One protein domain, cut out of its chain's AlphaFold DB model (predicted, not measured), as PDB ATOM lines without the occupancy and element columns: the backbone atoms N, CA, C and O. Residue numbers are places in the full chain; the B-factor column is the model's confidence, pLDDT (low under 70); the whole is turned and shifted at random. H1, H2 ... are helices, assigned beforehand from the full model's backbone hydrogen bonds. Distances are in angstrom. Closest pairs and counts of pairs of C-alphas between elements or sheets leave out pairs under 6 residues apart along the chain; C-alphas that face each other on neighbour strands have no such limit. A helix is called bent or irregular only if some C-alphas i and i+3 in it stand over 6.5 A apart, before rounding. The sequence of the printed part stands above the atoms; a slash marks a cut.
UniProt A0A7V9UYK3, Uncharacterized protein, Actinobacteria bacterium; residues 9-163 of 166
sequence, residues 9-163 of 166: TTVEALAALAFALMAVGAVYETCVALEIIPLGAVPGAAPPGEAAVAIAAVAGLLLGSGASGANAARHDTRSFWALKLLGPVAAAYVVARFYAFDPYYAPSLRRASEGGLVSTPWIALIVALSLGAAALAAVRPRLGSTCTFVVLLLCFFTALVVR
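Overview. This is residues 9 to 163 of the 166 residues of an uncharacterized protein of Actinobacteria bacterium (UniProt A0A7V9UYK3). Five helices, H1 to H5 along the chain, make an elongated up-and-down bundle, each running against the one before, with H3 in its middle. Both long links lie at one end. The printed part, 155 residues, is all helix, compact, with a radius of gyration of the C-alphas of 15.8 A and spans of 51 by 30 by 20 A.

Arrangement. Start at H1, residues 9 to 33, which touches H2, residues 50 to 73; their closest C-alphas, Ala 18 and Gly 60, are 4.0 A apart. H3, residues 81 to 99, is the hub, touching four helices, among them H4, residues 120 to 139, at a shallow tilt of 7 degrees, closest C-alphas Gly 87 and Ser 130, 4.5 A. H5, residues 141 to 161, touches H2, closest C-alphas Ser 65 and Phe 149, 4.7 A. H1 is apart from H4 and H5. H3 is irregular, C-alphas 84 and 87 being 7.1 A apart; 13 of 15 O i to N i+4 pairs are within hydrogen-bond range there, and every pair in H1, H2, H4 and H5.

Along the chain. Find C-alpha 9 at (45.004, -25.222, 23.515), where H1 begins; H1 runs 35.7 A and H2 34.2 A from first to last C-alpha, and H5 ends at C-alpha 161 at (32.461, 2.426, 36.980).

Size, cuts and confidence. The printed part has no cut, and no printed residue is under pLDDT 70.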
ATOM      1  N   THR A   9      46.101 -25.488  24.464       84.50
ATOM      2  CA  THR A   9      45.004 -25.222  23.515       84.50
ATOM      3  C   THR A   9      43.804 -24.589  24.211       84.50
ATOM      4  O   THR A   9      43.096 -23.781  23.622       84.50
ATOM      5  N   THR A  10      43.598 -24.905  25.494       90.75
ATOM      6  CA  THR A  10      42.534 -24.295  26.298       90.75
ATOM      7  C   THR A  10      42.786 -22.809  26.550       90.75
ATOM      8  O   THR A  10      41.872 -22.012  26.388       90.75
ATOM      9  N   VAL A  11      44.012 -22.405  26.913       92.12
ATOM     10  CA  VAL A  11      44.339 -20.983  27.160       92.12
ATOM     11  C   VAL A  11      44.221 -20.163  25.877       92.12
ATOM     12  O   VAL A  11      43.661 -19.070  25.900       92.12
ATOM     13  N   GLU A  12      44.692 -20.710  24.758       92.81
ATOM     14  CA  GLU A  12      44.557 -20.084  23.442       92.81
ATOM     15  C   GLU A  12      43.088 -19.905  23.047       92.81
ATOM     16  O   GLU A  12      42.685 -18.807  22.660       92.81
ATOM     17  N   ALA A  13      42.267 -20.948  23.214       94.31
ATOM     18  CA  ALA A  13      40.835 -20.886  22.934       94.31
ATOM     19  C   ALA A  13      40.113 -19.865  23.830       94.31
ATOM     20  O   ALA A  13      39.302 -19.085  23.335       94.31
ATOM     21  N   LEU A  14      40.434 -19.822  25.129       95.31
ATOM     22  CA  LEU A  14      39.862 -18.849  26.065       95.31
ATOM     23  C   LEU A  14      40.236 -17.412  25.699       95.31
ATOM     24  O   LEU A  14      39.381 -16.535  25.726       95.31
ATOM     25  N   ALA A  15      41.492 -17.167  25.328       96.12
ATOM     26  CA  ALA A  15      41.941 -15.849  24.898       96.12
ATOM     27  C   ALA A  15      41.312 -15.427  23.560       96.12
ATOM     28  O   ALA A  15      40.936 -14.269  23.404       96.12
ATOM     29  N   ALA A  16      41.149 -16.347  22.605       96.75
ATOM     30  CA  ALA A  16      40.455 -16.065  21.348       96.75
ATOM     31  C   ALA A  16      38.965 -15.754  21.576       96.75
ATOM     32  O   ALA A  16      38.444 -14.791  21.014       96.75
ATOM     33  N   LEU A  17      38.298 -16.517  22.448       97.50
ATOM     34  CA  LEU A  17      36.918 -16.254  22.853       97.50
ATOM     35  C   LEU A  17      36.797 -14.895  23.556       97.50
ATOM     36  O   LEU A  17      35.938 -14.096  23.197       97.50
ATOM     37  N   ALA A  18      37.682 -14.608  24.511       98.19
ATOM     38  CA  ALA A  18      37.735 -13.324  25.205       98.19
ATOM     39  C   ALA A  18      37.895 -12.150  24.230       98.19
ATOM     40  O   ALA A  18      37.159 -11.169  24.322       98.19
ATOM     41  N   PHE A  19      38.816 -12.275  23.268       98.38
ATOM     42  CA  PHE A  19      39.002 -11.294  22.204       98.38
ATOM     43  C   PHE A  19      37.707 -11.071  21.415       98.38
ATOM     44  O   PHE A  19      37.292  -9.926  21.257       98.38
ATOM     45  N   ALA A  20      37.046 -12.142  20.965       98.31
ATOM     46  CA  ALA A  20      35.813 -12.040  20.190       98.31
ATOM     47  C   ALA A  20      34.690 -11.342  20.974       98.31
ATOM     48  O   ALA A  20      34.046 -10.436  20.446       98.31
ATOM     49  N   LEU A  21      34.491 -11.708  22.245       98.44
ATOM     50  CA  LEU A  21      33.470 -11.102  23.104       98.44
ATOM     51  C   LEU A  21      33.707  -9.598  23.310       98.44
ATOM     52  O   LEU A  21      32.780  -8.800  23.179       98.44
ATOM     53  N   MET A  22      34.953  -9.196  23.582       98.56
ATOM     54  CA  MET A  22      35.303  -7.782  23.736       98.56
ATOM     55  C   MET A  22      35.221  -7.015  22.414       98.56
ATOM     56  O   MET A  22      34.781  -5.871  22.413       98.56
ATOM     57  N   ALA A  23      35.602  -7.629  21.290       98.50
ATOM     58  CA  ALA A  23      35.510  -7.006  19.971       98.50
ATOM     59  C   ALA A  23      34.052  -6.711  19.594       98.50
ATOM     60  O   ALA A  23      33.744  -5.602  19.167       98.50
ATOM     61  N   VAL A  24      33.146  -7.671  19.816       98.50
ATOM     62  CA  VAL A  24      31.701  -7.472  19.623       98.50
ATOM     63  C   VAL A  24      31.188  -6.350  20.527       98.50
ATOM     64  O   VAL A  24      30.487  -5.462  20.048       98.50
ATOM     65  N   GLY A  25      31.593  -6.340  21.802       98.38
ATOM     66  CA  GLY A  25      31.264  -5.260  22.733       98.38
ATOM     67  C   GLY A  25      31.735  -3.888  22.256       98.38
ATOM     68  O   GLY A  25      30.962  -2.934  22.256       98.38
ATOM     69  N   ALA A  26      32.986  -3.785  21.807       98.62
ATOM     70  CA  ALA A  26      33.566  -2.540  21.315       98.62
ATOM     71  C   ALA A  26      32.838  -2.018  20.072       98.62
ATOM     72  O   ALA A  26      32.543  -0.827  19.994       98.62
ATOM     73  N   VAL A  27      32.519  -2.899  19.120       98.62
ATOM     74  CA  VAL A  27      31.766  -2.537  17.912       98.62
ATOM     75  C   VAL A  27      30.363  -2.060  18.278       98.62
ATOM     76  O   VAL A  27      29.953  -0.999  17.820       98.62
ATOM     77  N   TYR A  28      29.652  -2.791  19.137       98.56
ATOM     78  CA  TYR A  28      28.311  -2.413  19.581       98.56
ATOM     79  C   TYR A  28      28.292  -1.039  20.264       98.56
ATOM     80  O   TYR A  28      27.530  -0.165  19.858       98.56
ATOM     81  N   GLU A  29      29.161  -0.815  21.251       98.06
ATOM     82  CA  GLU A  29      29.241   0.468  21.967       98.06
ATOM     83  C   GLU A  29      29.669   1.609  21.037       98.06
ATOM     84  O   GLU A  29      29.204   2.734  21.178       98.06
ATOM     85  N   THR A  30      30.506   1.319  20.037       98.50
ATOM     86  CA  THR A  30      30.877   2.293  19.002       98.50
ATOM     87  C   THR A  30      29.667   2.658  18.146       98.50
ATOM     88  O   THR A  30      29.436   3.836  17.889       98.50
ATOM     89  N   CYS A  31      28.851   1.681  17.742       98.31
ATOM     90  CA  CYS A  31      27.608   1.938  17.018       98.31
ATOM     91  C   CYS A  31      26.619   2.771  17.846       98.31
ATOM     92  O   CYS A  31      25.957   3.638  17.284       98.31
ATOM     93  N   VAL A  32      26.545   2.560  19.166       96.88
ATOM     94  CA  VAL A  32      25.758   3.416  20.072       96.88
ATOM     95  C   VAL A  32      26.357   4.828  20.144       96.88
ATOM     96  O   VAL A  32      25.639   5.807  19.980       96.88
ATOM     97  N   ALA A  33      27.675   4.960  20.322       96.62
ATOM     98  CA  ALA A  33      28.378   6.247  20.398       96.62
ATOM     99  C   ALA A  33      28.292   7.095  19.113       96.62
ATOM    100  O   ALA A  33      28.450   8.321  19.165       96.62
ATOM    101  N   LEU A  34      28.091   6.434  17.970       97.50
ATOM    102  CA  LEU A  34      27.893   7.034  16.650       97.50
ATOM    103  C   LEU A  34      26.412   7.178  16.267       97.50
ATOM    104  O   LEU A  34      26.132   7.561  15.137       97.50
ATOM    105  N   GLU A  35      25.481   6.852  17.169       95.88
ATOM    106  CA  GLU A  35      24.029   6.921  16.930       95.88
ATOM    107  C   GLU A  35      23.530   6.015  15.781       95.88
ATOM    108  O   GLU A  35      22.425   6.169  15.272       95.88
ATOM    109  N   ILE A  36      24.323   5.013  15.386       97.88
ATOM    110  CA  ILE A  36      23.900   3.970  14.437       97.88
ATOM    111  C   ILE A  36      22.848   3.071  15.099       97.88
ATOM    112  O   ILE A  36      21.899   2.631  14.452       97.88
ATOM    113  N   ILE A  37      23.024   2.795  16.396       96.38
ATOM    114  CA  ILE A  37      22.014   2.148  17.235       96.38
ATOM    115  C   ILE A  37      21.344   3.248  18.071       96.38
ATOM    116  O   ILE A  37      22.024   3.857  18.901       96.38
ATOM    117  N   PRO A  38      20.039   3.506  17.880       93.25
ATOM    118  CA  PRO A  38      19.343   4.559  18.606       93.25
ATOM    119  C   PRO A  38      19.157   4.193  20.085       93.25
ATOM    120  O   PRO A  38      18.966   3.025  20.440       93.25
ATOM    121  N   LEU A  39      19.165   5.212  20.946       92.12
ATOM    122  CA  LEU A  39      18.719   5.088  22.337       92.12
ATOM    123  C   LEU A  39      17.201   4.933  22.412       92.12
ATOM    124  O   LEU A  39      16.468   5.281  21.483       92.12
ATOM    125  N   GLY A  40      16.719   4.449  23.555       86.88
ATOM    126  CA  GLY A  40      15.295   4.470  23.850       86.88
ATOM    127  C   GLY A  40      14.751   5.895  23.990       86.88
ATOM    128  O   GLY A  40      15.463   6.834  24.334       86.88
ATOM    129  N   ALA A  41      13.451   6.052  23.740       89.88
ATOM    130  CA  ALA A  41      12.777   7.353  23.776       89.88
ATOM    131  C   ALA A  41      12.518   7.890  25.200       89.88
ATOM    132  O   ALA A  41      12.105   9.038  25.353       89.88
ATOM    133  N   VAL A  42      12.717   7.066  26.233       93.75
ATOM    134  CA  VAL A  42      12.432   7.405  27.635       93.75
ATOM    135  C   VAL A  42      13.672   7.195  28.511       93.75
ATOM    136  O   VAL A  42      14.455   6.286  28.222       93.75
ATOM    137  N   PRO A  43      13.848   7.986  29.588       93.88
ATOM    138  CA  PRO A  43      14.947   7.809  30.533       93.88
ATOM    139  C   PRO A  43      15.070   6.358  31.016       93.88
ATOM    140  O   PRO A  43      14.082   5.731  31.403       93.88
ATOM    141  N   GLY A  44      16.286   5.821  30.983       90.88
ATOM    142  CA  GLY A  44      16.606   4.453  31.394       90.88
ATOM    143  C   GLY A  44      16.305   3.371  30.350       90.88
ATOM    144  O   GLY A  44      16.673   2.215  30.561       90.88
ATOM    145  N   ALA A  45      15.683   3.706  29.213       93.31
ATOM    146  CA  ALA A  45      15.496   2.751  28.125       93.31
ATOM    147  C   ALA A  45      16.807   2.554  27.345       93.31
ATOM    148  O   ALA A  45      17.131   3.292  26.412       93.31
ATOM    149  N   ALA A  46      17.557   1.530  27.754       92.81
ATOM    150  CA  ALA A  46      18.784   1.085  27.106       92.81
ATOM    151  C   ALA A  46      18.581   0.737  25.615       92.81
ATOM    152  O   ALA A  46      17.502   0.261  25.238       92.81
ATOM    153  N   PRO A  47      19.612   0.902  24.761       94.50
ATOM    154  CA  PRO A  47      19.569   0.429  23.389       94.50
ATOM    155  C   PRO A  47      19.355  -1.096  23.310       94.50
ATOM    156  O   PRO A  47      19.731  -1.838  24.230       94.50
ATOM    157  N   PRO A  48      18.771  -1.600  22.207       95.44
ATOM    158  CA  PRO A  48      18.460  -3.016  22.056       95.44
ATOM    159  C   PRO A  48      19.684  -3.925  22.236       95.44
ATOM    160  O   PRO A  48      20.632  -3.873  21.458       95.44
ATOM    161  N   GLY A  49      19.629  -4.814  23.231       95.81
ATOM    162  CA  GLY A  49      20.679  -5.807  23.481       95.81
ATOM    163  C   GLY A  49      21.825  -5.341  24.383       95.81
ATOM    164  O   GLY A  49      22.724  -6.144  24.638       95.81
ATOM    165  N   GLU A  50      21.783  -4.116  24.926       95.50
ATOM    166  CA  GLU A  50      22.869  -3.556  25.747       95.50
ATOM    167  C   GLU A  50      23.301  -4.505  26.870       95.50
ATOM    168  O   GLU A  50      24.483  -4.816  26.991       95.50
ATOM    169  N   ALA A  51      22.352  -5.011  27.664       95.31
ATOM    170  CA  ALA A  51      22.662  -5.868  28.806       95.31
ATOM    171  C   ALA A  51      23.402  -7.149  28.388       95.31
ATOM    172  O   ALA A  51      24.398  -7.520  29.007       95.31
ATOM    173  N   ALA A  52      22.955  -7.808  27.314       97.75
ATOM    174  CA  ALA A  52      23.579  -9.034  26.824       97.75
ATOM    175  C   ALA A  52      25.005  -8.774  26.315       97.75
ATOM    176  O   ALA A  52      25.926  -9.521  26.647       97.75
ATOM    177  N   VAL A  53      25.198  -7.692  25.557       97.75
ATOM    178  CA  VAL A  53      26.512  -7.307  25.031       97.75
ATOM    179  C   VAL A  53      27.459  -6.877  26.151       97.75
ATOM    180  O   VAL A  53      28.616  -7.296  26.163       97.75
ATOM    181  N   ALA A  54      26.975  -6.109  27.128       96.31
ATOM    182  CA  ALA A  54      27.759  -5.698  28.287       96.31
ATOM    183  C   ALA A  54      28.208  -6.912  29.114       96.31
ATOM    184  O   ALA A  54      29.390  -7.025  29.439       96.31
ATOM    185  N   ILE A  55      27.307  -7.862  29.396       97.81
ATOM    186  CA  ILE A  55      27.644  -9.118  30.089       97.81
ATOM    187  C   ILE A  55      28.691  -9.906  29.294       97.81
ATOM    188  O   ILE A  55      29.674 -10.369  29.871       97.81
ATOM    189  N   ALA A  56      28.516 -10.031  27.977       98.12
ATOM    190  CA  ALA A  56      29.454 -10.727  27.104       98.12
ATOM    191  C   ALA A  56      30.850 -10.083  27.129       98.12
ATOM    192  O   ALA A  56      31.845 -10.777  27.338       98.12
ATOM    193  N   ALA A  57      30.939  -8.760  26.981       98.00
ATOM    194  CA  ALA A  57      32.202  -8.028  27.010       98.00
ATOM    195  C   ALA A  57      32.888  -8.110  28.385       98.00
ATOM    196  O   ALA A  57      34.098  -8.335  28.462       98.00
ATOM    197  N   VAL A  58      32.121  -8.008  29.476       97.81
ATOM    198  CA  VAL A  58      32.616  -8.180  30.851       97.81
ATOM    199  C   VAL A  58      33.132  -9.602  31.085       97.81
ATOM    200  O   VAL A  58      34.221  -9.779  31.634       97.81
ATOM    201  N   ALA A  59      32.410 -10.621  30.615       98.31
ATOM    202  CA  ALA A  59      32.893 -11.998  30.631       98.31
ATOM    203  C   ALA A  59      34.185 -12.137  29.811       98.31
ATOM    204  O   ALA A  59      35.128 -12.781  30.263       98.31
ATOM    205  N   GLY A  60      34.276 -11.471  28.657       98.56
ATOM    206  CA  GLY A  60      35.491 -11.392  27.849       98.56
ATOM    207  C   GLY A  60      36.686 -10.815  28.615       98.56
ATOM    208  O   GLY A  60      37.763 -11.410  28.595       98.56
ATOM    209  N   LEU A  61      36.500  -9.722  29.361       98.56
ATOM    210  CA  LEU A  61      37.545  -9.128  30.205       98.56
ATOM    211  C   LEU A  61      38.032 -10.102  31.289       98.56
ATOM    212  O   LEU A  61      39.241 -10.251  31.488       98.56
ATOM    213  N   LEU A  62      37.115 -10.810  31.954       98.38
ATOM    214  CA  LEU A  62      37.453 -11.803  32.980       98.38
ATOM    215  C   LEU A  62      38.164 -13.028  32.390       98.38
ATOM    216  O   LEU A  62      39.198 -13.452  32.911       98.38
ATOM    217  N   LEU A  63      37.662 -13.566  31.277       97.88
ATOM    218  CA  LEU A  63      38.269 -14.699  30.573       97.88
ATOM    219  C   LEU A  63      39.664 -14.347  30.049       97.88
ATOM    220  O   LEU A  63      40.602 -15.121  30.230       97.88
ATOM    221  N   GLY A  64      39.823 -13.165  29.450       97.62
ATOM    222  CA  GLY A  64      41.109 -12.671  28.965       97.62
ATOM    223  C   GLY A  64      42.109 -12.459  30.101       97.62
ATOM    224  O   GLY A  64      43.282 -12.818  29.962       97.62
ATOM    225  N   SER A  65      41.644 -11.941  31.244       97.94
ATOM    226  CA  SER A  65      42.459 -11.799  32.456       97.94
ATOM    227  C   SER A  65      42.924 -13.169  32.946       97.94
ATOM    228  O   SER A  65      44.123 -13.393  33.107       97.94
ATOM    229  N   GLY A  66      42.001 -14.124  33.097       96.62
ATOM    230  CA  GLY A  66      42.315 -15.493  33.507       96.62
ATOM    231  C   GLY A  66      43.298 -16.186  32.561       96.62
ATOM    232  O   GLY A  66      44.274 -16.777  33.019       96.62
ATOM    233  N   ALA A  67      43.100 -16.062  31.246       95.56
ATOM    234  CA  ALA A  67      44.001 -16.619  30.239       95.56
ATOM    235  C   ALA A  67      45.405 -15.991  30.306       95.56
ATOM    236  O   ALA A  67      46.403 -16.713  30.285       95.56
ATOM    237  N   SER A  68      45.495 -14.665  30.452       95.50
ATOM    238  CA  SER A  68      46.771 -13.941  30.562       95.50
ATOM    239  C   SER A  68      47.519 -14.292  31.850       95.50
ATOM    240  O   SER A  68      48.720 -14.560  31.816       95.50
ATOM    241  N   GLY A  69      46.809 -14.369  32.980       95.69
ATOM    242  CA  GLY A  69      47.368 -14.782  34.267       95.69
ATOM    243  C   GLY A  69      47.826 -16.242  34.265       95.69
ATOM    244  O   GLY A  69      48.934 -16.542  34.708       95.69
ATOM    245  N   ALA A  70      47.029 -17.148  33.690       94.12
ATOM    246  CA  ALA A  70      47.405 -18.552  33.533       94.12
ATOM    247  C   ALA A  70      48.645 -18.716  32.642       94.12
ATOM    248  O   ALA A  70      49.521 -19.522  32.959       94.12
ATOM    249  N   ASN A  71      48.752 -17.940  31.558       92.44
ATOM    250  CA  ASN A  71      49.943 -17.931  30.709       92.44
ATOM    251  C   ASN A  71      51.180 -17.428  31.474       92.44
ATOM    252  O   ASN A  71      52.230 -18.067  31.446       92.44
ATOM    253  N   ALA A  72      51.037 -16.330  32.225       92.88
ATOM    254  CA  ALA A  72      52.110 -15.767  33.043       92.88
ATOM    255  C   ALA A  72      52.603 -16.744  34.130       92.88
ATOM    256  O   ALA A  72      53.811 -16.878  34.335       92.88
ATOM    257  N   ALA A  73      51.684 -17.456  34.792       93.06
ATOM    258  CA  ALA A  73      51.989 -18.412  35.859       93.06
ATOM    259  C   ALA A  73      52.681 -19.689  35.359       93.06
ATOM    260  O   ALA A  73      53.472 -20.288  36.079       93.06
ATOM    261  N   ARG A  74      52.416 -20.108  34.117       90.12
ATOM    262  CA  ARG A  74      53.027 -21.309  33.519       90.12
ATOM    263  C   ARG A  74      54.456 -21.091  33.027       90.12
ATOM    264  O   ARG A  74      55.066 -22.038  32.543       90.12
ATOM    265  N   HIS A  75      54.986 -19.870  33.142       79.69
ATOM    266  CA  HIS A  75      56.296 -19.483  32.609       79.69
ATOM    267  C   HIS A  75      56.460 -19.782  31.108       79.69
ATOM    268  O   HIS A  75      57.586 -19.896  30.621       79.69
ATOM    269  N   ASP A  76      55.352 -19.887  30.370       77.62
ATOM    270  CA  ASP A  76      55.392 -20.163  28.939       77.62
ATOM    271  C   ASP A  76      55.835 -18.895  28.193       77.62
ATOM    272  O   ASP A  76      55.367 -17.782  28.449       77.62
ATOM    273  N   THR A  77      56.794 -19.055  27.288       78.38
ATOM    274  CA  THR A  77      57.306 -17.973  26.443       78.38
ATOM    275  C   THR A  77      56.568 -17.889  25.115       78.38
ATOM    276  O   THR A  77      56.807 -16.962  24.340       78.38
ATOM    277  N   ARG A  78      55.649 -18.818  24.835       79.06
ATOM    278  CA  ARG A  78      54.829 -18.765  23.630       79.06
ATOM    279  C   ARG A  78      53.848 -17.604  23.699       79.06
ATOM    280  O   ARG A  78      53.031 -17.477  24.606       79.06
ATOM    281  N   SER A  79      53.942 -16.756  22.685       76.75
ATOM    282  CA  SER A  79      53.043 -15.634  22.459       76.75
ATOM    283  C   SER A  79      52.228 -15.923  21.211       76.75
ATOM    284  O   SER A  79      52.785 -16.045  20.118       76.75
ATOM    285  N   PHE A  80      50.916 -16.035  21.362       86.44
ATOM    286  CA  PHE A  80      49.981 -16.224  20.257       86.44
ATOM    287  C   PHE A  80      49.198 -14.933  19.999       86.44
ATOM    288  O   PHE A  80      49.149 -14.033  20.840       86.44
ATOM    289  N   TRP A  81      48.624 -14.819  18.800       91.31
ATOM    290  CA  TRP A  81      48.053 -13.567  18.297       91.31
ATOM    291  C   TRP A  81      46.993 -12.977  19.238       91.31
ATOM    292  O   TRP A  81      47.053 -11.787  19.535       91.31
ATOM    293  N   ALA A  82      46.088 -13.807  19.773       87.88
ATOM    294  CA  ALA A  82      44.989 -13.331  20.607       87.88
ATOM    295  C   ALA A  82      45.505 -12.637  21.875       87.88
ATOM    296  O   ALA A  82      45.070 -11.531  22.173       87.88
ATOM    297  N   LEU A  83      46.509 -13.204  22.557       89.88
ATOM    298  CA  LEU A  83      47.079 -12.628  23.784       89.88
ATOM    299  C   LEU A  83      47.720 -11.249  23.555       89.88
ATOM    300  O   LEU A  83      47.634 -10.382  24.422       89.88
ATOM    301  N   LYS A  84      48.305 -11.021  22.372       94.75
ATOM    302  CA  LYS A  84      48.864  -9.714  21.982       94.75
ATOM    303  C   LYS A  84      47.778  -8.662  21.746       94.75
ATOM    304  O   LYS A  84      48.045  -7.477  21.901       94.75
ATOM    305  N   LEU A  85      46.570  -9.082  21.370       97.69
ATOM    306  CA  LEU A  85      45.461  -8.188  21.032       97.69
ATOM    307  C   LEU A  85      44.466  -7.969  22.178       97.69
ATOM    308  O   LEU A  85      43.654  -7.051  22.083       97.69
ATOM    309  N   LEU A  86      44.536  -8.752  23.263       97.94
ATOM    310  CA  LEU A  86      43.616  -8.634  24.402       97.94
ATOM    311  C   LEU A  86      43.622  -7.236  25.038       97.94
ATOM    312  O   LEU A  86      42.558  -6.673  25.270       97.94
ATOM    313  N   GLY A  87      44.800  -6.659  25.298       98.06
ATOM    314  CA  GLY A  87      44.900  -5.298  25.841       98.06
ATOM    315  C   GLY A  87      44.249  -4.256  24.917       98.06
ATOM    316  O   GLY A  87      43.325  -3.566  25.342       98.06
ATOM    317  N   PRO A  88      44.676  -4.151  23.644       98.62
ATOM    318  CA  PRO A  88      44.112  -3.203  22.689       98.62
ATOM    319  C   PRO A  88      42.596  -3.329  22.499       98.62
ATOM    320  O   PRO A  88      41.910  -2.311  22.479       98.62
ATOM    321  N   VAL A  89      42.051  -4.550  22.400       98.69
ATOM    322  CA  VAL A  89      40.598  -4.735  22.234       98.69
ATOM    323  C   VAL A  89      39.821  -4.362  23.501       98.69
ATOM    324  O   VAL A  89      38.747  -3.773  23.406       98.69
ATOM    325  N   ALA A  90      40.374  -4.630  24.688       98.75
ATOM    326  CA  ALA A  90      39.777  -4.206  25.951       98.75
ATOM    327  C   ALA A  90      39.741  -2.679  26.078       98.75
ATOM    328  O   ALA A  90      38.709  -2.117  26.443       98.75
ATOM    329  N   ALA A  91      40.834  -2.000  25.715       98.69
ATOM    330  CA  ALA A  91      40.870  -0.543  25.667       98.69
ATOM    331  C   ALA A  91      39.865   0.015  24.658       98.69
ATOM    332  O   ALA A  91      39.151   0.958  24.984       98.69
ATOM    333  N   ALA A  92      39.762  -0.581  23.465       98.69
ATOM    334  CA  ALA A  92      38.778  -0.176  22.466       98.69
ATOM    335  C   ALA A  92      37.343  -0.284  23.007       98.69
ATOM    336  O   ALA A  92      36.564   0.652  22.849       98.69
ATOM    337  N   TYR A  93      37.015  -1.372  23.711       98.62
ATOM    338  CA  TYR A  93      35.721  -1.522  24.380       98.62
ATOM    339  C   TYR A  93      35.481  -0.444  25.445       98.62
ATOM    340  O   TYR A  93      34.436   0.200  25.436       98.62
ATOM    341  N   VAL A  94      36.448  -0.204  26.337       98.44
ATOM    342  CA  VAL A  94      36.326   0.815  27.395       98.44
ATOM    343  C   VAL A  94      36.166   2.219  26.806       98.44
ATOM    344  O   VAL A  94      35.321   2.976  27.272       98.44
ATOM    345  N   VAL A  95      36.933   2.561  25.767       98.56
ATOM    346  CA  VAL A  95      36.832   3.843  25.053       98.56
ATOM    347  C   VAL A  95      35.459   3.992  24.402       98.56
ATOM    348  O   VAL A  95      34.815   5.024  24.573       98.56
ATOM    349  N   ALA A  96      34.993   2.966  23.687       98.31
ATOM    350  CA  ALA A  96      33.680   2.981  23.054       98.31
ATOM    351  C   ALA A  96      32.574   3.184  24.097       98.31
ATOM    352  O   ALA A  96      31.740   4.071  23.946       98.31
ATOM    353  N   ARG A  97      32.630   2.446  25.212       97.00
ATOM    354  CA  ARG A  97      31.668   2.559  26.312       97.00
ATOM    355  C   ARG A  97      31.727   3.912  27.034       97.00
ATOM    356  O   ARG A  97      30.692   4.383  27.492       97.00
ATOM    357  N   PHE A  98      32.905   4.533  27.126       97.50
ATOM    358  CA  PHE A  98      33.098   5.877  27.688       97.50
ATOM    359  C   PHE A  98      32.468   6.973  26.816       97.50
ATOM    360  O   PHE A  98      31.921   7.936  27.343       97.50
ATOM    361  N   TYR A  99      32.518   6.825  25.491       97.56
ATOM    362  CA  TYR A  99      31.921   7.788  24.559       97.56
ATOM    363  C   TYR A  99      30.490   7.451  24.131       97.56
ATOM    364  O   TYR A  99      29.864   8.273  23.458       97.56
ATOM    365  N   ALA A 100      29.982   6.276  24.497       96.69
ATOM    366  CA  ALA A 100      28.597   5.894  24.283       96.69
ATOM    367  C   ALA A 100      27.651   6.769  25.112       96.69
ATOM    368  O   ALA A 100      28.003   7.291  26.177       96.69
ATOM    369  N   PHE A 101      26.438   6.928  24.595       95.62
ATOM    370  CA  PHE A 101      25.380   7.638  25.290       95.62
ATOM    371  C   PHE A 101      24.915   6.871  26.524       95.62
ATOM    372  O   PHE A 101      24.856   5.639  26.520       95.62
ATOM    373  N   ASP A 102      24.584   7.616  27.571       93.88
ATOM    374  CA  ASP A 102      24.048   7.057  28.800       93.88
ATOM    375  C   ASP A 102      22.510   6.985  28.722       93.88
ATOM    376  O   ASP A 102      21.851   8.030  28.637       93.88
ATOM    377  N   PRO A 103      21.917   5.775  28.778       93.00
ATOM    378  CA  PRO A 103      20.469   5.603  28.747       93.00
ATOM    379  C   PRO A 103      19.729   6.362  29.847       93.00
ATOM    380  O   PRO A 103      18.572   6.728  29.648       93.00
ATOM    381  N   TYR A 104      20.363   6.611  30.998       92.12
ATOM    382  CA  TYR A 104      19.744   7.329  32.111       92.12
ATOM    383  C   TYR A 104      19.274   8.732  31.707       92.12
ATOM    384  O   TYR A 104      18.217   9.184  32.142       92.12
ATOM    385  N   TYR A 105      20.020   9.395  30.822       91.38
ATOM    386  CA  TYR A 105      19.734  10.758  30.381       91.38
ATOM    387  C   TYR A 105      18.871  10.836  29.117       91.38
ATOM    388  O   TYR A 105      18.591  11.942  28.652       91.38
ATOM    389  N   ALA A 106      18.403   9.714  28.562       90.31
ATOM    390  CA  ALA A 106      17.516   9.741  27.403       90.31
ATOM    391  C   ALA A 106      16.262  10.612  27.669       90.31
ATOM    392  O   ALA A 106      15.735  10.600  28.780       90.31
ATOM    393  N   PRO A 107      15.759  11.385  26.686       90.00
ATOM    394  CA  PRO A 107      16.218  11.472  25.299       90.00
ATOM    395  C   PRO A 107      17.376  12.463  25.086       90.00
ATOM    396  O   PRO A 107      17.784  12.683  23.947       90.00
ATOM    397  N   SER A 108      17.903  13.096  26.139       88.81
ATOM    398  CA  SER A 108      19.082  13.947  25.985       88.81
ATOM    399  C   SER A 108      20.298  13.077  25.655       88.81
ATOM    400  O   SER A 108      20.600  12.114  26.357       88.81
ATOM    401  N   LEU A 109      20.972  13.392  24.547       90.62
ATOM    402  CA  LEU A 109      22.114  12.646  24.008       90.62
ATOM    403  C   LEU A 109      23.397  12.913  24.814       90.62
ATOM    404  O   LEU A 109      24.417  13.328  24.267       90.62
ATOM    405  N   ARG A 110      23.338  12.702  26.131       94.56
ATOM    406  CA  ARG A 110      24.478  12.871  27.030       94.56
ATOM    407  C   ARG A 110      25.352  11.623  27.014       94.56
ATOM    408  O   ARG A 110      24.859  10.499  27.119       94.56
ATOM    409  N   ARG A 111      26.660  11.815  26.877       94.81
ATOM    410  CA  ARG A 111      27.652  10.726  26.865       94.81
ATOM    411  C   ARG A 111      28.154  10.431  28.275       94.81
ATOM    412  O   ARG A 111      28.234  11.336  29.102       94.81
ATOM    413  N   ALA A 112      28.601   9.199  28.526       94.31
ATOM    414  CA  ALA A 112      29.235   8.846  29.804       94.31
ATOM    415  C   ALA A 112      30.503   9.688  30.094       94.31
ATOM    416  O   ALA A 112      30.859   9.936  31.246       94.31
ATOM    417  N   SER A 113      31.158  10.204  29.048       95.56
ATOM    418  CA  SER A 113      32.289  11.130  29.153       95.56
ATOM    419  C   SER A 113      31.932  12.519  29.697       95.56
ATOM    420  O   SER A 113      32.819  13.273  30.096       95.56
ATOM    421  N   GLU A 114      30.653  12.895  29.702       94.44
ATOM    422  CA  GLU A 114      30.184  14.237  30.049       94.44
ATOM    423  C   GLU A 114      29.752  14.296  31.519       94.44
ATOM    424  O   GLU A 114      28.566  14.322  31.841       94.44
ATOM    425  N   GLY A 115      30.724  14.335  32.434       85.06
ATOM    426  CA  GLY A 115      30.481  14.533  33.871       85.06
ATOM    427  C   GLY A 115      30.342  13.253  34.701       85.06
ATOM    428  O   GLY A 115      29.756  13.303  35.779       85.06
ATOM    429  N   GLY A 116      30.858  12.124  34.210       85.75
ATOM    430  CA  GLY A 116      31.003  10.895  34.992       85.75
ATOM    431  C   GLY A 116      32.209  10.904  35.941       85.75
ATOM    432  O   GLY A 116      33.021  11.827  35.962       85.75
ATOM    433  N   LEU A 117      32.348   9.823  36.716       91.50
ATOM    434  CA  LEU A 117      33.466   9.610  37.654       91.50
ATOM    435  C   LEU A 117      34.815   9.396  36.951       91.50
ATOM    436  O   LEU A 117      35.875   9.532  37.563       91.50
ATOM    437  N   VAL A 118      34.777   9.012  35.676       95.44
ATOM    438  CA  VAL A 118      35.957   8.672  34.884       95.44
ATOM    439  C   VAL A 118      36.342   9.860  34.010       95.44
ATOM    440  O   VAL A 118      35.517  10.397  33.280       95.44
ATOM    441  N   SER A 119      37.609  10.268  34.062       95.56
ATOM    442  CA  SER A 119      38.115  11.411  33.301       95.56
ATOM    443  C   SER A 119      38.760  10.991  31.974       95.56
ATOM    444  O   SER A 119      39.317   9.900  31.848       95.56
ATOM    445  N   THR A 120      38.762  11.880  30.977       96.56
ATOM    446  CA  THR A 120      39.433  11.634  29.687       96.56
ATOM    447  C   THR A 120      40.926  11.287  29.831       96.56
ATOM    448  O   THR A 120      41.369  10.342  29.172       96.56
ATOM    449  N   PRO A 121      41.719  11.950  30.706       97.94
ATOM    450  CA  PRO A 121      43.109  11.553  30.943       97.94
ATOM    451  C   PRO A 121      43.262  10.116  31.462       97.94
ATOM    452  O   PRO A 121      44.213   9.433  31.087       97.94
ATOM    453  N   TRP A 122      42.321   9.629  32.280       97.88
ATOM    454  CA  TRP A 122      42.329   8.243  32.754       97.88
ATOM    455  C   TRP A 122      42.124   7.245  31.609       97.88
ATOM    456  O   TRP A 122      42.858   6.262  31.497       97.88
ATOM    457  N   ILE A 123      41.181   7.527  30.707       98.19
ATOM    458  CA  ILE A 123      40.953   6.703  29.514       98.19
ATOM    459  C   ILE A 123      42.188   6.700  28.604       98.19
ATOM    460  O   ILE A 123      42.608   5.639  28.141       98.19
ATOM    461  N   ALA A 124      42.826   7.858  28.399       98.25
ATOM    462  CA  ALA A 124      44.063   7.950  27.625       98.25
ATOM    463  C   ALA A 124      45.200   7.114  28.243       98.25
ATOM    464  O   ALA A 124      45.920   6.419  27.521       98.25
ATOM    465  N   LEU A 125      45.325   7.117  29.576       98.44
ATOM    466  CA  LEU A 125      46.277   6.268  30.293       98.44
ATOM    467  C   LEU A 125      45.985   4.776  30.073       98.44
ATOM    468  O   LEU A 125      46.909   4.024  29.769       98.44
ATOM    469  N   ILE A 126      44.723   4.340  30.165       98.31
ATOM    470  CA  ILE A 126      44.334   2.943  29.895       98.31
ATOM    471  C   ILE A 126      44.721   2.526  28.478       98.31
ATOM    472  O   ILE A 126      45.279   1.442  28.294       98.31
ATOM    473  N   VAL A 127      44.471   3.379  27.482       98.62
ATOM    474  CA  VAL A 127      44.860   3.117  26.090       98.62
ATOM    475  C   VAL A 127      46.377   2.955  25.980       98.62
ATOM    476  O   VAL A 127      46.845   1.951  25.443       98.62
ATOM    477  N   ALA A 128      47.152   3.886  26.541       98.50
ATOM    478  CA  ALA A 128      48.613   3.828  26.509       98.50
ATOM    479  C   ALA A 128      49.162   2.559  27.186       98.50
ATOM    480  O   ALA A 128      50.003   1.867  26.612       98.50
ATOM    481  N   LEU A 129      48.648   2.207  28.371       98.44
ATOM    482  CA  LEU A 129      49.032   0.989  29.091       98.44
ATOM    483  C   LEU A 129      48.666  -0.278  28.311       98.44
ATOM    484  O   LEU A 129      49.446  -1.228  28.283       98.44
ATOM    485  N   SER A 130      47.517  -0.287  27.639       98.38
ATOM    486  CA  SER A 130      47.050  -1.421  26.836       98.38
ATOM    487  C   SER A 130      47.899  -1.660  25.596       98.38
ATOM    488  O   SER A 130      48.275  -2.799  25.312       98.38
ATOM    489  N   LEU A 131      48.257  -0.591  24.886       98.38
ATOM    490  CA  LEU A 131      49.182  -0.659  23.755       98.38
ATOM    491  C   LEU A 131      50.591  -1.049  24.218       98.38
ATOM    492  O   LEU A 131      51.234  -1.895  23.595       98.38
ATOM    493  N   GLY A 132      51.050  -0.499  25.345       97.94
ATOM    494  CA  GLY A 132      52.327  -0.857  25.960       97.94
ATOM    495  C   GLY A 132      52.397  -2.332  26.363       97.94
ATOM    496  O   GLY A 132      53.384  -3.003  26.064       97.94
ATOM    497  N   ALA A 133      51.336  -2.871  26.970       96.81
ATOM    498  CA  ALA A 133      51.240  -4.286  27.325       96.81
ATOM    499  C   ALA A 133      51.257  -5.191  26.083       96.81
ATOM    500  O   ALA A 133      51.962  -6.199  26.079       96.81
ATOM    501  N   ALA A 134      50.560  -4.809  25.007       96.75
ATOM    502  CA  ALA A 134      50.594  -5.529  23.734       96.75
ATOM    503  C   ALA A 134      51.990  -5.542  23.098       96.75
ATOM    504  O   ALA A 134      52.490  -6.604  22.716       96.75
ATOM    505  N   ALA A 135      52.649  -4.381  23.030       97.12
ATOM    506  CA  ALA A 135      54.018  -4.270  22.535       97.12
ATOM    507  C   ALA A 135      54.981  -5.112  23.389       97.12
ATOM    508  O   ALA A 135      55.804  -5.865  22.864       97.12
ATOM    509  N   LEU A 136      54.828  -5.072  24.715       95.81
ATOM    510  CA  LEU A 136      55.624  -5.884  25.624       95.81
ATOM    511  C   LEU A 136      55.336  -7.382  25.462       95.81
ATOM    512  O   LEU A 136      56.270  -8.172  25.517       95.81
ATOM    513  N   ALA A 137      54.096  -7.797  25.199       94.44
ATOM    514  CA  ALA A 137      53.744  -9.193  24.918       94.44
ATOM    515  C   ALA A 137      54.313  -9.705  23.587       94.44
ATOM    516  O   ALA A 137      54.496 -10.917  23.420       94.44
ATOM    517  N   ALA A 138      54.622  -8.801  22.655       93.31
ATOM    518  CA  ALA A 138      55.311  -9.130  21.416       93.31
ATOM    519  C   ALA A 138      56.823  -9.339  21.619       93.31
ATOM    520  O   ALA A 138      57.382 -10.244  21.007       93.31
ATOM    521  N   VAL A 139      57.471  -8.546  22.483       95.44
ATOM    522  CA  VAL A 139      58.937  -8.585  22.686       95.44
ATOM    523  C   VAL A 139      59.354  -9.477  23.863       95.44
ATOM    524  O   VAL A 139      60.361 -10.179  23.804       95.44
ATOM    525  N   ARG A 140      58.591  -9.457  24.958       94.50
ATOM    526  CA  ARG A 140      58.834 -10.199  26.204       94.50
ATOM    527  C   ARG A 140      57.539 -10.876  26.677       94.50
ATOM    528  O   ARG A 140      56.915 -10.394  27.625       94.50
ATOM    529  N   PRO A 141      57.154 -12.020  26.077       91.56
ATOM    530  CA  PRO A 141      55.849 -12.666  26.272       91.56
ATOM    531  C   PRO A 141      55.426 -12.864  27.729       91.56
ATOM    532  O   PRO A 141      54.269 -12.631  28.076       91.56
ATOM    533  N   ARG A 142      56.373 -13.228  28.602       91.25
ATOM    534  CA  ARG A 142      56.112 -13.425  30.031       91.25
ATOM    535  C   ARG A 142      55.720 -12.125  30.736       91.25
ATOM    536  O   ARG A 142      54.680 -12.079  31.380       91.25
ATOM    537  N   LEU A 143      56.533 -11.073  30.595       94.56
ATOM    538  CA  LEU A 143      56.236  -9.770  31.204       94.56
ATOM    539  C   LEU A 143      54.979  -9.158  30.585       94.56
ATOM    540  O   LEU A 143      54.132  -8.642  31.305       94.56
ATOM    541  N   GLY A 144      54.829  -9.288  29.267       94.62
ATOM    542  CA  GLY A 144      53.638  -8.834  28.564       94.62
ATOM    543  C   GLY A 144      52.367  -9.519  29.050       94.62
ATOM    544  O   GLY A 144      51.389  -8.830  29.285       94.62
ATOM    545  N   SER A 145      52.383 -10.832  29.301       95.25
ATOM    546  CA  SER A 145      51.214 -11.551  29.843       95.25
ATOM    547  C   SER A 145      50.807 -11.033  31.225       95.25
ATOM    548  O   SER A 145      49.621 -10.824  31.475       95.25
ATOM    549  N   THR A 146      51.778 -10.766  32.105       96.31
ATOM    550  CA  THR A 146      51.515 -10.163  33.421       96.31
ATOM    551  C   THR A 146      50.946  -8.750  33.286       96.31
ATOM    552  O   THR A 146      49.960  -8.421  33.942       96.31
ATOM    553  N   CYS A 147      51.525  -7.917  32.419       97.25
ATOM    554  CA  CYS A 147      51.020  -6.567  32.173       97.25
ATOM    555  C   CYS A 147      49.610  -6.589  31.569       97.25
ATOM    556  O   CYS A 147      48.746  -5.856  32.039       97.25
ATOM    557  N   THR A 148      49.348  -7.462  30.592       97.56
ATOM    558  CA  THR A 148      48.020  -7.648  29.996       97.56
ATOM    559  C   THR A 148      47.004  -8.072  31.051       97.56
ATOM    560  O   THR A 148      45.926  -7.496  31.092       97.56
ATOM    561  N   PHE A 149      47.340  -9.000  31.956       97.62
ATOM    562  CA  PHE A 149      46.463  -9.368  33.076       97.62
ATOM    563  C   PHE A 149      46.051  -8.151  33.919       97.62
ATOM    564  O   PHE A 149      44.862  -7.926  34.130       97.62
ATOM    565  N   VAL A 150      47.018  -7.337  34.354       98.31
ATOM    566  CA  VAL A 150      46.742  -6.141  35.169       98.31
ATOM    567  C   VAL A 150      45.891  -5.132  34.397       98.31
ATOM    568  O   VAL A 150      44.913  -4.611  34.928       98.31
ATOM    569  N   VAL A 151      46.227  -4.881  33.133       98.50
ATOM    570  CA  VAL A 151      45.492  -3.941  32.281       98.50
ATOM    571  C   VAL A 151      44.055  -4.397  32.036       98.50
ATOM    572  O   VAL A 151      43.146  -3.572  32.085       98.50
ATOM    573  N   LEU A 152      43.818  -5.691  31.812       98.56
ATOM    574  CA  LEU A 152      42.466  -6.217  31.620       98.56
ATOM    575  C   LEU A 152      41.610  -6.066  32.882       98.56
ATOM    576  O   LEU A 152      40.438  -5.711  32.769       98.56
ATOM    577  N   LEU A 153      42.191  -6.239  34.074       98.50
ATOM    578  CA  LEU A 153      41.498  -5.944  35.332       98.50
ATOM    579  C   LEU A 153      41.179  -4.451  35.472       98.50
ATOM    580  O   LEU A 153      40.059  -4.098  35.838       98.50
ATOM    581  N   LEU A 154      42.116  -3.562  35.130       98.38
ATOM    582  CA  LEU A 154      41.856  -2.116  35.110       98.38
ATOM    583  C   LEU A 154      40.724  -1.759  34.133       98.38
ATOM    584  O   LEU A 154      39.851  -0.957  34.472       98.38
ATOM    585  N   CYS A 155      40.699  -2.384  32.954       98.62
ATOM    586  CA  CYS A 155      39.623  -2.222  31.976       98.62
ATOM    587  C   CYS A 155      38.283  -2.742  32.513       98.62
ATOM    588  O   CYS A 155      37.273  -2.066  32.349       98.62
ATOM    589  N   PHE A 156      38.271  -3.893  33.195       98.44
ATOM    590  CA  PHE A 156      37.084  -4.447  33.858       98.44
ATOM    591  C   PHE A 156      36.489  -3.470  34.870       98.44
ATOM    592  O   PHE A 156      35.326  -3.095  34.737       98.44
ATOM    593  N   PHE A 157      37.282  -2.991  35.830       97.94
ATOM    594  CA  PHE A 157      36.776  -2.051  36.832       97.94
ATOM    595  C   PHE A 157      36.343  -0.724  36.205       97.94
ATOM    596  O   PHE A 157      35.295  -0.194  36.562       97.94
ATOM    597  N   THR A 158      37.091  -0.219  35.222       97.50
ATOM    598  CA  THR A 158      36.715   1.014  34.518       97.50
ATOM    599  C   THR A 158      35.393   0.844  33.772       97.50
ATOM    600  O   THR A 158      34.531   1.707  33.885       97.50
ATOM    601  N   ALA A 159      35.183  -0.277  33.073       96.94
ATOM    602  CA  ALA A 159      33.943  -0.552  32.347       96.94
ATOM    603  C   ALA A 159      32.709  -0.630  33.264       96.94
ATOM    604  O   ALA A 159      31.612  -0.263  32.832       96.94
ATOM    605  N   LEU A 160      32.888  -1.090  34.510       95.06
ATOM    606  CA  LEU A 160      31.836  -1.089  35.528       95.06
ATOM    607  C   LEU A 160      31.556   0.322  36.048       95.06
ATOM    608  O   LEU A 160      30.400   0.710  36.146       95.06
ATOM    609  N   VAL A 161      32.597   1.101  36.349       95.56
ATOM    610  CA  VAL A 161      32.461   2.426  36.980       95.56
ATOM    611  C   VAL A 161      32.009   3.512  36.005       95.56
ATOM    612  O   VAL A 161      31.368   4.469  36.434       95.56
ATOM    613  N   VAL A 162      32.279   3.369  34.703       94.12
ATOM    614  CA  VAL A 162      32.039   4.431  33.709       94.12
ATOM    615  C   VAL A 162      30.584   4.916  33.647       94.12
ATOM    616  O   VAL A 162      30.363   6.044  33.232       94.12
ATOM    617  N   ARG A 163      29.613   4.099  34.085       85.44
ATOM    618  CA  ARG A 163      28.179   4.450  34.138       85.44
ATOM    619  C   ARG A 163      27.589   4.507  35.557       85.44
ATOM    620  O   ARG A 163      26.384   4.636  35.698       85.44
TER     621      ARG A 163